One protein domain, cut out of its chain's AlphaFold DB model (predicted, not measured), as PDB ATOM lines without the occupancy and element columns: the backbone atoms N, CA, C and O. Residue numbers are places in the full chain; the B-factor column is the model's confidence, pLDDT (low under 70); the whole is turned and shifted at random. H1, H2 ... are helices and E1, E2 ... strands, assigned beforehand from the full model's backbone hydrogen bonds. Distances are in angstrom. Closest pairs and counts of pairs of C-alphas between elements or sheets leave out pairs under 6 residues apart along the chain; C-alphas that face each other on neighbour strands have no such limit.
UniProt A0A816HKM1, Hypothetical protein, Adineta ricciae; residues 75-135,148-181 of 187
ATOM      1  N   GLY A  75       3.924  35.569  86.167       68.25
ATOM      2  CA  GLY A  75       4.265  35.755  84.757       68.25
ATOM      3  C   GLY A  75       4.518  37.208  84.351       68.25
ATOM      4  O   GLY A  75       4.895  37.447  83.204       68.25
ATOM      5  N   GLN A  76       4.368  38.173  85.263       73.31
ATOM      6  CA  GLN A  76       4.771  39.554  85.012       73.31
ATOM      7  C   GLN A  76       6.276  39.727  85.247       73.31
ATOM      8  O   GLN A  76       6.841  39.210  86.213       73.31
ATOM      9  N   ASN A  77       6.917  40.467  84.344       75.75
ATOM     10  CA  ASN A  77       8.296  40.918  84.475       75.75
ATOM     11  C   ASN A  77       8.302  42.443  84.554       75.75
ATOM     12  O   ASN A  77       7.624  43.112  83.772       75.75
ATOM     13  N   PHE A  78       9.090  42.978  85.470       77.31
ATOM     14  CA  PHE A  78       9.298  44.403  85.630       77.31
ATOM     15  C   PHE A  78      10.772  44.737  85.479       77.31
ATOM     16  O   PHE A  78      11.639  44.008  85.960       77.31
ATOM     17  N   THR A  79      11.062  45.861  84.833       75.25
ATOM     18  CA  THR A  79      12.430  46.305  84.588       75.25
ATOM     19  C   THR A  79      12.573  47.772  84.963       75.25
ATOM     20  O   THR A  79      11.822  48.618  84.487       75.25
ATOM     21  N   ILE A  80      13.564  48.070  85.799       74.00
ATOM     22  CA  ILE A  80      14.023  49.421  86.110       74.00
ATOM     23  C   ILE A  80      15.300  49.657  85.316       74.00
ATOM     24  O   ILE A  80      16.256  48.889  85.417       74.00
ATOM     25  N   ASN A  81      15.315  50.744  84.557       69.31
ATOM     26  CA  ASN A  81      16.481  51.221  83.835       69.31
ATOM     27  C   ASN A  81      16.766  52.649  84.310       69.31
ATOM     28  O   ASN A  81      15.982  53.558  84.046       69.31
ATOM     29  N   SER A  82      17.851  52.822  85.060       65.25
ATOM     30  CA  SER A  82      18.328  54.133  85.499       65.25
ATOM     31  C   SER A  82      19.828  54.248  85.255       65.25
ATOM     32  O   SER A  82      20.512  53.242  85.086       65.25
ATOM     33  N   SER A  83      20.353  55.473  85.292       59.53
ATOM     34  CA  SER A  83      21.785  55.747  85.115       59.53
ATOM     35  C   SER A  83      22.679  55.058  86.149       59.53
ATOM     36  O   SER A  83      23.836  54.770  85.859       59.53
ATOM     37  N   SER A  84      22.157  54.815  87.352       62.53
ATOM     38  CA  SER A  84      22.938  54.307  88.484       62.53
ATOM     39  C   SER A  84      22.708  52.823  88.735       62.53
ATOM     40  O   SER A  84      23.610  52.135  89.202       62.53
ATOM     41  N   VAL A  85      21.502  52.321  88.466       67.75
ATOM     42  CA  VAL A  85      21.155  50.915  88.683       67.75
ATOM     43  C   VAL A  85      20.142  50.438  87.657       67.75
ATOM     44  O   VAL A  85      19.150  51.103  87.353       67.75
ATOM     45  N   PHE A  86      20.362  49.215  87.206       71.81
ATOM     46  CA  PHE A  86      19.451  48.475  86.365       71.81
ATOM     47  C   PHE A  86      18.940  47.265  87.145       71.81
ATOM     48  O   PHE A  86      19.724  46.570  87.786       71.81
ATOM     49  N   MET A  87      17.637  46.999  87.109       77.81
ATOM     50  CA  MET A  87      17.027  45.871  87.816       77.81
ATOM     51  C   MET A  87      15.967  45.191  86.955       77.81
ATOM     52  O   MET A  87      15.186  45.871  86.301       77.81
ATOM     53  N   SER A  88      15.885  43.864  87.016       81.62
ATOM     54  CA  SER A  88      14.744  43.087  86.525       81.62
ATOM     55  C   SER A  88      14.157  42.250  87.657       81.62
ATOM     56  O   SER A  88      14.913  41.659  88.429       81.62
ATOM     57  N   LEU A  89      12.830  42.187  87.746       83.62
ATOM     58  CA  LEU A  89      12.086  41.425  88.744       83.62
ATOM     59  C   LEU A  89      10.968  40.630  88.064       83.62
ATOM     60  O   LEU A  89      10.110  41.216  87.409       83.62
ATOM     61  N   GLN A  90      10.965  39.312  88.237       80.75
ATOM     62  CA  GLN A  90       9.964  38.419  87.654       80.75
ATOM     63  C   GLN A  90       9.417  37.467  88.712       80.75
ATOM     64  O   GLN A  90      10.191  36.766  89.362       80.75
ATOM     65  N   THR A  91       8.094  37.379  88.831       79.69
ATOM     66  CA  THR A  91       7.429  36.485  89.791       79.69
ATOM     67  C   THR A  91       6.805  35.292  89.070       79.69
ATOM     68  O   THR A  91       6.012  35.462  88.143       79.69
ATOM     69  N   THR A  92       7.135  34.067  89.484       75.62
ATOM     70  CA  THR A  92       6.386  32.859  89.096       75.62
ATOM     71  C   THR A  92       6.571  31.739  90.123       75.62
ATOM     72  O   THR A  92       7.142  31.946  91.191       75.62
ATOM     73  N   THR A  93       6.019  30.561  89.861       77.69
ATOM     74  CA  THR A  93       6.173  29.388  90.723       77.69
ATOM     75  C   THR A  93       7.534  28.732  90.488       77.69
ATOM     76  O   THR A  93       8.066  28.743  89.375       77.69
ATOM     77  N   ILE A  94       8.099  28.112  91.527       74.94
ATOM     78  CA  ILE A  94       9.388  27.397  91.432       74.94
ATOM     79  C   ILE A  94       9.353  26.309  90.350       74.94
ATOM     80  O   ILE A  94      10.304  26.150  89.588       74.94
ATOM     81  N   GLN A  95       8.233  25.592  90.245       72.38
ATOM     82  CA  GLN A  95       8.043  24.521  89.265       72.38
ATOM     83  C   GLN A  95       8.089  25.049  87.830       72.38
ATOM     84  O   GLN A  95       8.796  24.491  86.991       72.38
ATOM     85  N   SER A  96       7.399  26.160  87.553       71.50
ATOM     86  CA  SER A  96       7.425  26.807  86.238       71.50
ATOM     87  C   SER A  96       8.772  27.465  85.917       71.50
ATOM     88  O   SER A  96       9.056  27.709  84.747       71.50
ATOM     89  N   PHE A  97       9.603  27.742  86.927       71.44
ATOM     90  CA  PHE A  97      10.968  28.253  86.760       71.44
ATOM     91  C   PHE A  97      12.020  27.164  86.522       71.44
ATOM     92  O   PHE A  97      13.134  27.495  86.105       71.44
ATOM     93  N   SER A  98      11.723  25.892  86.802       68.56
ATOM     94  CA  SER A  98      12.680  24.807  86.574       68.56
ATOM     95  C   SER A  98      13.132  24.792  85.107       68.56
ATOM     96  O   SER A  98      12.318  24.878  84.188       68.56
ATOM     97  N   ASN A  99      14.452  24.754  84.883       69.00
ATOM     98  CA  ASN A  99      15.063  24.855  83.548       69.00
ATOM     99  C   ASN A  99      14.772  26.175  82.789       69.00
ATOM    100  O   ASN A  99      14.953  26.256  81.571       69.00
ATOM    101  N   GLY A 100      14.313  27.215  83.490       73.25
ATOM    102  CA  GLY A 100      14.047  28.531  82.923       73.25
ATOM    103  C   GLY A 100      15.326  29.312  82.621       73.25
ATOM    104  O   GLY A 100      16.325  29.219  83.341       73.25
ATOM    105  N   ILE A 101      15.279  30.119  81.560       74.56
ATOM    106  CA  ILE A 101      16.299  31.124  81.253       74.56
ATOM    107  C   ILE A 101      15.763  32.476  81.688       74.56
ATOM    108  O   ILE A 101      14.746  32.945  81.174       74.56
ATOM    109  N   ILE A 102      16.478  33.123  82.595       74.56
ATOM    110  CA  ILE A 102      16.157  34.474  83.022       74.56
ATOM    111  C   ILE A 102      17.071  35.435  82.293       74.56
ATOM    112  O   ILE A 102      18.294  35.397  82.439       74.56
ATOM    113  N   LYS A 103      16.453  36.301  81.496       73.38
ATOM    114  CA  LYS A 103      17.152  37.385  80.819       73.38
ATOM    115  C   LYS A 103      17.442  38.481  81.836       73.38
ATOM    116  O   LYS A 103      16.534  39.026  82.454       73.38
ATOM    117  N   SER A 104      18.720  38.768  82.005       68.38
ATOM    118  CA  SER A 104      19.214  39.935  82.713       68.38
ATOM    119  C   SER A 104      19.486  41.066  81.720       68.38
ATOM    120  O   SER A 104      19.376  40.926  80.497       68.38
ATOM    121  N   ILE A 105      19.810  42.220  82.274       64.38
ATOM    122  CA  ILE A 105      20.103  43.438  81.538       64.38
ATOM    123  C   ILE A 105      21.534  43.339  80.990       64.38
ATOM    124  O   ILE A 105      22.403  42.711  81.590       64.38
ATOM    125  N   GLY A 106      21.764  43.906  79.803       64.00
ATOM    126  CA  GLY A 106      23.045  43.791  79.100       64.00
ATOM    127  C   GLY A 106      23.251  42.445  78.400       64.00
ATOM    128  O   GLY A 106      24.385  42.017  78.252       64.00
ATOM    129  N   ASN A 107      22.172  41.764  77.985       68.50
ATOM    130  CA  ASN A 107      22.175  40.436  77.344       68.50
ATOM    131  C   ASN A 107      22.733  39.290  78.218       68.50
ATOM    132  O   ASN A 107      22.855  38.163  77.731       68.50
ATOM    133  N   ALA A 108      23.036  39.549  79.495       74.06
ATOM    134  CA  ALA A 108      23.377  38.518  80.463       74.06
ATOM    135  C   ALA A 108      22.164  37.630  80.751       74.06
ATOM    136  O   ALA A 108      21.018  38.071  80.669       74.06
ATOM    137  N   GLN A 109      22.392  36.358  81.055       81.31
ATOM    138  CA  GLN A 109      21.324  35.401  81.321       81.31
ATOM    139  C   GLN A 109      21.726  34.448  82.435       81.31
ATOM    140  O   GLN A 109      22.897  34.088  82.568       81.31
ATOM    141  N   VAL A 110      20.743  34.011  83.214       80.94
ATOM    142  CA  VAL A 110      20.914  32.930  84.185       80.94
ATOM    143  C   VAL A 110      20.024  31.784  83.771       80.94
ATOM    144  O   VAL A 110      18.809  31.935  83.667       80.94
ATOM    145  N   GLN A 111      20.640  30.639  83.529       83.25
ATOM    146  CA  GLN A 111      19.931  29.392  83.348       83.25
ATOM    147  C   GLN A 111      19.850  28.691  84.703       83.25
ATOM    148  O   GLN A 111      20.871  28.413  85.343       83.25
ATOM    149  N   LEU A 112      18.617  28.446  85.136       79.81
ATOM    150  CA  LEU A 112      18.324  27.749  86.377       79.81
ATOM    151  C   LEU A 112      18.444  26.232  86.186       79.81
ATOM    152  O   LEU A 112      18.204  25.725  85.085       79.81
ATOM    153  N   PRO A 113      18.776  25.491  87.251       77.69
ATOM    154  CA  PRO A 113      18.808  24.041  87.192       77.69
ATOM    155  C   PRO A 113      17.411  23.453  86.951       77.69
ATOM    156  O   PRO A 113      16.381  24.002  87.348       77.69
ATOM    157  N   SER A 114      17.381  22.304  86.283       71.56
ATOM    158  CA  SER A 114      16.155  21.589  85.909       71.56
ATOM    159  C   SER A 114      15.480  20.869  87.079       71.56
ATOM    160  O   SER A 114      14.306  20.533  86.991       71.56
ATOM    161  N   ASN A 115      16.190  20.654  88.187       68.50
ATOM    162  CA  ASN A 115      15.735  19.872  89.334       68.50
ATOM    163  C   ASN A 115      15.609  20.712  90.616       68.50
ATOM    164  O   ASN A 115      15.999  20.258  91.693       68.50
ATOM    165  N   MET A 116      15.054  21.927  90.514       68.62
ATOM    166  CA  MET A 116      14.660  22.700  91.698       68.62
ATOM    167  C   MET A 116      13.470  22.017  92.378       68.62
ATOM    168  O   MET A 116      12.311  22.281  92.069       68.62
ATOM    169  N   ASN A 117      13.779  21.078  93.269       57.34
ATOM    170  CA  ASN A 117      12.796  20.289  93.993       57.34
ATOM    171  C   ASN A 117      12.195  21.158  95.106       57.34
ATOM    172  O   ASN A 117      12.758  21.276  96.193       57.34
ATOM    173  N   SER A 118      11.070  21.806  94.820       58.50
ATOM    174  CA  SER A 118      10.205  22.371  95.851       58.50
ATOM    175  C   SER A 118       8.893  21.606  95.820       58.50
ATOM    176  O   SER A 118       8.211  21.572  94.796       58.50
ATOM    177  N   ASN A 119       8.560  20.966  96.942       54.94
ATOM    178  CA  ASN A 119       7.317  20.210  97.105       54.94
ATOM    179  C   ASN A 119       6.069  21.109  97.101       54.94
ATOM    180  O   ASN A 119       4.954  20.598  97.096       54.94
ATOM    181  N   ASP A 120       6.254  22.427  97.057       56.94
ATOM    182  CA  ASP A 120       5.198  23.418  97.145       56.94
ATOM    183  C   ASP A 120       5.207  24.335  95.914       56.94
ATOM    184  O   ASP A 120       6.260  24.746  95.417       56.94
ATOM    185  N   ASN A 121       4.015  24.734  95.461       64.25
ATOM    186  CA  ASN A 121       3.810  25.763  94.431       64.25
ATOM    187  C   ASN A 121       4.125  27.171  94.978       64.25
ATOM    188  O   ASN A 121       3.365  28.115  94.745       64.25
ATOM    189  N   HIS A 122       5.212  27.324  95.740       73.50
ATOM    190  CA  HIS A 122       5.586  28.610  96.311       73.50
ATOM    191  C   HIS A 122       5.856  29.611  95.196       73.50
ATOM    192  O   HIS A 122       6.571  29.337  94.225       73.50
ATOM    193  N   LEU A 123       5.246  30.779  95.359       77.81
ATOM    194  CA  LEU A 123       5.533  31.947  94.549       77.81
ATOM    195  C   LEU A 123       6.903  32.470  94.934       77.81
ATOM    196  O   LEU A 123       7.163  32.747  96.105       77.81
ATOM    197  N   VAL A 124       7.758  32.610  93.931       80.81
ATOM    198  CA  VAL A 124       9.088  33.178  94.079       80.81
ATOM    199  C   VAL A 124       9.286  34.306  93.087       80.81
ATOM    200  O   VAL A 124       8.802  34.269  91.952       80.81
ATOM    201  N   SER A 125      10.035  35.307  93.524       82.75
ATOM    202  CA  SER A 125      10.455  36.413  92.681       82.75
ATOM    203  C   SER A 125      11.937  36.284  92.385       82.75
ATOM    204  O   SER A 125      12.764  36.254  93.291       82.75
ATOM    205  N   PHE A 126      12.296  36.233  91.111       80.88
ATOM    206  CA  PHE A 126      13.682  36.338  90.699       80.88
ATOM    207  C   PHE A 126      14.037  37.794  90.455       80.88
ATOM    208  O   PHE A 126      13.377  38.481  89.674       80.88
ATOM    209  N   ARG A 127      15.116  38.243  91.087       83.88
ATOM    210  CA  ARG A 127      15.644  39.593  90.948       83.88
ATOM    211  C   ARG A 127      17.049  39.534  90.375       83.88
ATOM    212  O   ARG A 127      17.913  38.842  90.909       83.88
ATOM    213  N   SER A 128      17.275  40.303  89.320       82.81
ATOM    214  CA  SER A 128      18.600  40.583  88.778       82.81
ATOM    215  C   SER A 128      18.894  42.069  88.888       82.81
ATOM    216  O   SER A 128      18.017  42.879  88.591       82.81
ATOM    217  N   ILE A 129      20.106  42.432  89.300       79.44
ATOM    218  CA  ILE A 129      20.546  43.825  89.396       79.44
ATOM    219  C   ILE A 129      21.890  43.959  88.694       79.44
ATOM    220  O   ILE A 129      22.783  43.150  88.918       79.44
ATOM    221  N   VAL A 130      22.039  44.995  87.873       76.44
ATOM    222  CA  VAL A 130      23.320  45.411  87.301       76.44
ATOM    223  C   VAL A 130      23.657  46.796  87.839       76.44
ATOM    224  O   VAL A 130      22.844  47.722  87.753       76.44
ATOM    225  N   GLN A 131      24.845  46.932  88.423       72.38
ATOM    226  CA  GLN A 131      25.343  48.176  89.013       72.38
ATOM    227  C   GLN A 131      26.750  48.473  88.486       72.38
ATOM    228  O   GLN A 131      27.564  47.553  88.431       72.38
ATOM    229  N   PRO A 132      27.084  49.718  88.123       66.12
ATOM    230  CA  PRO A 132      28.452  50.088  87.780       66.12
ATOM    231  C   PRO A 132      29.365  49.959  89.014       66.12
ATOM    232  O   PRO A 132      29.028  50.420  90.102       66.12
ATOM    233  N   LEU A 133      30.515  49.301  88.846       60.28
ATOM    234  CA  LEU A 133      31.556  49.101  89.867       60.28
ATOM    235  C   LEU A 133      32.502  50.300  89.983       60.28
ATOM    236  O   LEU A 133      33.115  50.493  91.031       60.28
ATOM    237  N   ALA A 134      32.659  51.081  88.915       53.62
ATOM    238  CA  ALA A 134      33.587  52.199  88.918       53.62
ATOM    239  C   ALA A 134      32.940  53.440  89.545       53.62
ATOM    240  O   ALA A 134      32.085  54.097  88.952       53.62
ATOM    241  N   SER A 135      33.413  53.795  90.738       49.00
ATOM    242  CA  SER A 135      33.467  55.194  91.161       49.00
ATOM    243  C   SER A 135      34.349  55.955  90.171       49.00
ATOM    244  O   SER A 135      35.376  55.425  89.743       49.00
ATOM    245  N   SER A 148      33.305  48.241  84.225       59.16
ATOM    246  CA  SER A 148      33.102  47.281  85.313       59.16
ATOM    247  C   SER A 148      31.685  47.418  85.842       59.16
ATOM    248  O   SER A 148      31.299  48.480  86.323       59.16
ATOM    249  N   THR A 149      30.914  46.339  85.764       66.19
ATOM    250  CA  THR A 149      29.555  46.248  86.307       66.19
ATOM    251  C   THR A 149      29.429  45.011  87.187       66.19
ATOM    252  O   THR A 149      29.803  43.918  86.767       66.19
ATOM    253  N   THR A 150      28.879  45.157  88.388       74.88
ATOM    254  CA  THR A 150      28.447  44.028  89.211       74.88
ATOM    255  C   THR A 150      27.094  43.567  88.719       74.88
ATOM    256  O   THR A 150      26.180  44.377  88.568       74.88
ATOM    257  N   ILE A 151      26.953  42.260  88.534       76.06
ATOM    258  CA  ILE A 151      25.667  41.621  88.294       76.06
ATOM    259  C   ILE A 151      25.339  40.789  89.530       76.06
ATOM    260  O   ILE A 151      26.119  39.919  89.914       76.06
ATOM    261  N   SER A 152      24.201  41.057  90.161       79.75
ATOM    262  CA  SER A 152      23.690  40.269  91.278       79.75
ATOM    263  C   SER A 152      22.380  39.587  90.909       79.75
ATOM    264  O   SER A 152      21.586  40.081  90.103       79.75
ATOM    265  N   PHE A 153      22.179  38.412  91.497       81.75
ATOM    266  CA  PHE A 153      21.014  37.572  91.281       81.75
ATOM    267  C   PHE A 153      20.538  37.036  92.621       81.75
ATOM    268  O   PHE A 153      21.338  36.530  93.404       81.75
ATOM    269  N   SER A 154      19.241  37.140  92.875       85.19
ATOM    270  CA  SER A 154      18.627  36.660  94.110       85.19
ATOM    271  C   SER A 154      17.252  36.084  93.805       85.19
ATOM    272  O   SER A 154      16.494  36.678  93.035       85.19
ATOM    273  N   ILE A 155      16.919  34.963  94.438       84.38
ATOM    274  CA  ILE A 155      15.563  34.413  94.437       84.38
ATOM    275  C   ILE A 155      14.928  34.806  95.763       84.38
ATOM    276  O   ILE A 155      15.555  34.651  96.804       84.38
ATOM    277  N   LEU A 156      13.721  35.350  95.719       85.12
ATOM    278  CA  LEU A 156      13.027  35.904  96.870       85.12
ATOM    279  C   LEU A 156      11.733  35.128  97.121       85.12
ATOM    280  O   LEU A 156      11.047  34.751  96.167       85.12
ATOM    281  N   ASP A 157      11.390  34.917  98.387       81.19
ATOM    282  CA  ASP A 157      10.050  34.483  98.780       81.19
ATOM    283  C   ASP A 157       9.025  35.624  98.607       81.19
ATOM    284  O   ASP A 157       9.362  36.762  98.262       81.19
ATOM    285  N   ARG A 158       7.749  35.334  98.881       75.38
ATOM    286  CA  ARG A 158       6.665  36.331  98.833       75.38
ATOM    287  C   ARG A 158       6.879  37.522  99.780       75.38
ATOM    288  O   ARG A 158       6.354  38.600  99.526       75.38
ATOM    289  N   ASN A 159       7.636  37.334 100.855       75.69
ATOM    290  CA  ASN A 159       7.943  38.366 101.841       75.69
ATOM    291  C   ASN A 159       9.218  39.155 101.479       75.69
ATOM    292  O   ASN A 159       9.578  40.093 102.188       75.69
ATOM    293  N   GLY A 160       9.894  38.805 100.378       72.38
ATOM    294  CA  GLY A 160      11.136  39.432  99.936       72.38
ATOM    295  C   GLY A 160      12.406  38.876 100.587       72.38
ATOM    296  O   GLY A 160      13.464  39.482 100.416       72.38
ATOM    297  N   ASN A 161      12.336  37.754 101.307       82.38
ATOM    298  CA  ASN A 161      13.508  37.102 101.895       82.38
ATOM    299  C   ASN A 161      14.247  36.266 100.853       82.38
ATOM    300  O   ASN A 161      13.617  35.595 100.036       82.38
ATOM    301  N   GLU A 162      15.578  36.257 100.906       82.56
ATOM    302  CA  GLU A 162      16.388  35.465  99.980       82.56
ATOM    303  C   GLU A 162      16.245  33.959 100.236       82.56
ATOM    304  O   GLU A 162      16.397  33.469 101.354       82.56
ATOM    305  N   LEU A 163      15.975  33.221  99.161       80.50
ATOM    306  CA  LEU A 163      15.904  31.770  99.119       80.50
ATOM    307  C   LEU A 163      17.150  31.218  98.427       80.50
ATOM    308  O   LEU A 163      17.549  31.688  97.360       80.50
ATOM    309  N   SER A 164      17.723  30.168  99.007       77.75
ATOM    310  CA  SER A 164      18.824  29.415  98.413       77.75
ATOM    311  C   SER A 164      18.353  28.006  98.081       77.75
ATOM    312  O   SER A 164      17.845  27.304  98.957       77.75
ATOM    313  N   PHE A 165      18.523  27.584  96.824       75.50
ATOM    314  CA  PHE A 165      18.247  26.206  96.418       75.50
ATOM    315  C   PHE A 165      19.566  25.454  96.241       75.50
ATOM    316  O   PHE A 165      20.420  25.910  95.469       75.50
ATOM    317  N   PRO A 166      19.748  24.314  96.929       70.94
ATOM    318  CA  PRO A 166      20.943  23.502  96.776       70.94
ATOM    319  C   PRO A 166      20.999  22.923  95.360       70.94
ATOM    320  O   PRO A 166      20.046  22.307  94.885       70.94
ATOM    321  N   THR A 167      22.135  23.104  94.690       69.25
ATOM    322  CA  THR A 167      22.382  22.533  93.362       69.25
ATOM    323  C   THR A 167      23.301  21.332  93.451       69.25
ATOM    324  O   THR A 167      24.279  21.342  94.195       69.25
ATOM    325  N   LEU A 168      23.023  20.315  92.640       73.50
ATOM    326  CA  LEU A 168      23.948  19.206  92.429       73.50
ATOM    327  C   LEU A 168      24.973  19.589  91.359       73.50
ATOM    328  O   LEU A 168      24.656  20.330  90.432       73.50
ATOM    329  N   SER A 169      26.176  19.019  91.431       71.00
ATOM    330  CA  SER A 169      27.280  19.315  90.505       71.00
ATOM    331  C   SER A 169      26.923  19.116  89.023       71.00
ATOM    332  O   SER A 169      27.492  19.773  88.159       71.00
ATOM    333  N   TYR A 170      25.962  18.236  88.726       75.25
ATOM    334  CA  TYR A 170      25.505  17.933  87.365       75.25
ATOM    335  C   TYR A 170      24.397  18.868  86.847       75.25
ATOM    336  O   TYR A 170      24.100  18.838  85.658       75.25
ATOM    337  N   ASN A 171      23.811  19.707  87.708       76.31
ATOM    338  CA  ASN A 171      22.809  20.719  87.357       76.31
ATOM    339  C   ASN A 171      23.086  22.016  88.143       76.31
ATOM    340  O   ASN A 171      22.384  22.305  89.114       76.31
ATOM    341  N   PRO A 172      24.133  22.780  87.778       82.62
ATOM    342  CA  PRO A 172      24.446  24.045  88.431       82.62
ATOM    343  C   PRO A 172      23.586  25.193  87.889       82.62
ATOM    344  O   PRO A 172      23.029  25.114  86.792       82.62
ATOM    345  N   TYR A 173      23.571  26.314  88.613       82.06
ATOM    346  CA  TYR A 173      23.232  27.603  88.007       82.06
ATOM    347  C   TYR A 173      24.268  27.945  86.938       82.06
ATOM    348  O   TYR A 173      25.475  27.871  87.190       82.06
ATOM    349  N   ARG A 174      23.817  28.347  85.750       83.19
ATOM    350  CA  ARG A 174      24.717  28.772  84.675       83.19
ATOM    351  C   ARG A 174      24.511  30.246  84.380       83.19
ATOM    352  O   ARG A 174      23.437  30.661  83.955       83.19
ATOM    353  N   PHE A 175      25.575  31.014  84.566       82.94
ATOM    354  CA  PHE A 175      25.627  32.430  84.234       82.94
ATOM    355  C   PHE A 175      26.226  32.584  82.839       82.94
ATOM    356  O   PHE A 175      27.337  32.125  82.573       82.94
ATOM    357  N   ILE A 176      25.476  33.205  81.939       82.88
ATOM    358  CA  ILE A 176      25.904  33.525  80.583       82.88
ATOM    359  C   ILE A 176      26.078  35.034  80.544       82.88
ATOM    360  O   ILE A 176      25.096  35.771  80.550       82.88
ATOM    361  N   ILE A 177      27.324  35.493  80.538       77.88
ATOM    362  CA  ILE A 177      27.650  36.915  80.456       77.88
ATOM    363  C   ILE A 177      28.196  37.169  79.047       77.88
ATOM    364  O   ILE A 177      29.203  36.565  78.669       77.88
ATOM    365  N   PRO A 178      27.520  37.988  78.229       67.56
ATOM    366  CA  PRO A 178      27.988  38.316  76.895       67.56
ATOM    367  C   PRO A 178      29.276  39.126  76.984       67.56
ATOM    368  O   PRO A 178      29.490  39.904  77.912       67.56
ATOM    369  N   ARG A 179      30.140  38.929  75.992       67.75
ATOM    370  CA  ARG A 179      31.360  39.722  75.856       67.75
ATOM    371  C   ARG A 179      31.015  41.158  75.476       67.75
ATOM    372  O   ARG A 179      29.986  41.401  74.843       67.75
ATOM    373  N   ASP A 180      31.910  42.077  75.822       66.69
ATOM    374  CA  ASP A 180      31.871  43.426  75.269       66.69
ATOM    375  C   ASP A 180      31.974  43.333  73.740       66.69
ATOM    376  O   ASP A 180      32.904  42.736  73.194       66.69
ATOM    377  N   VAL A 181      30.975  43.893  73.060       62.97
ATOM    378  CA  VAL A 181      30.865  43.910  71.595       62.97
ATOM    379  C   VAL A 181      32.011  44.680  70.940       62.97
ATOM    380  O   VAL A 181      32.312  44.432  69.775       62.97
TER     381      VAL A 181
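This is residues 75 to 135 and 148 to 181 of the 187 residues of the protein "Hypothetical protein" of Adineta ricciae (UniProt A0A816HKM1). A long four-stranded sheet, E1 E2 E5 E6, is partly face to face with a small sheet of three short strands, E3 E4 E7, which covers its E5 and E6 side in a loose, incomplete sandwich. The one-turn helix H1 sits over E5 near one end of the long sheet, and the unnamed stretch 157 to 173 folds back beside the end of E6, then crosses to the small sheet. The printed part has 95 residues, with E1 E2 H1 E3 E4 E5 E6 E7 along the chain; both sheets are antiparallel in the orders given. The class is mostly strand, although under half of the residues, 44, are in named elements. The whole is compact, with a radius of gyration of the C-alphas of 13.8 A and spans of 43 by 30 by 21 A.

E1, residues 77 to 81, begins at C-alpha 77, (8.296, 40.918, 84.475), and is 13.2 A long. E2, residues 86 to 93, measures 23.7 A. H1 is residues 94 to 97, E3 residues 101 to 103 and E4 residues 109 to 111. E5, residues 123 to 132, is the longest strand by residues and measures 30.0 A from C-alpha 123 at (5.533, 31.947, 94.549). E6, residues 149 to 156, measures 22.2 A. E7, residues 174 to 176, ends at (25.904, 33.525, 80.583).

In the larger sheet E1 and E6 are the edge strands, and the sheet is twisted, its C-alphas lying up to 4.2 A off the best plane. E1 and E2 form a hairpin, with N 78 and O 89 2.8 A apart, within hydrogen-bond range. E2 and E5 are antiparallel at 167 degrees, with N 88 and O 128 at 2.8 A. E5 and E6 are antiparallel too, with N 127 and O 154 at 2.9 A. H1 is on this sheet over E5, at a height of 8.6 A over the sheet, but only just: its local plane is fitted to 6 C-alphas. Their closest C-alphas, those of Ile 94 and Val 124, are 6.4 A apart. H1 is too short for an O i to N i+4 pair; its one O i to N i+3 pair is within range. Residues 155 to 156 of E6 pair antiparallel with residues 162 to 163. In the smaller sheet E3 and E4 form a hairpin, with N 102 and O 110 at 2.8 A, and E4 and E7 have N 109 and O 176 at 2.8 A. Between the sheets E2 and E3 are near each other, while E3 and E5 are only just apart, at 8.3 A.

The C-alphas farthest apart, those of Asn 119 and Ser 135, are 44.1 A apart. Residues 136 to 147 are not printed, and C-alphas 135 and 148 are 9.8 A apart across this cut. The links E4 to E5 and E6 to E7 are long. Mean pLDDT of the printed part is 73.4; 30 residues are under 70, among them 81 to 85, 115 to 121 and 132 to 135.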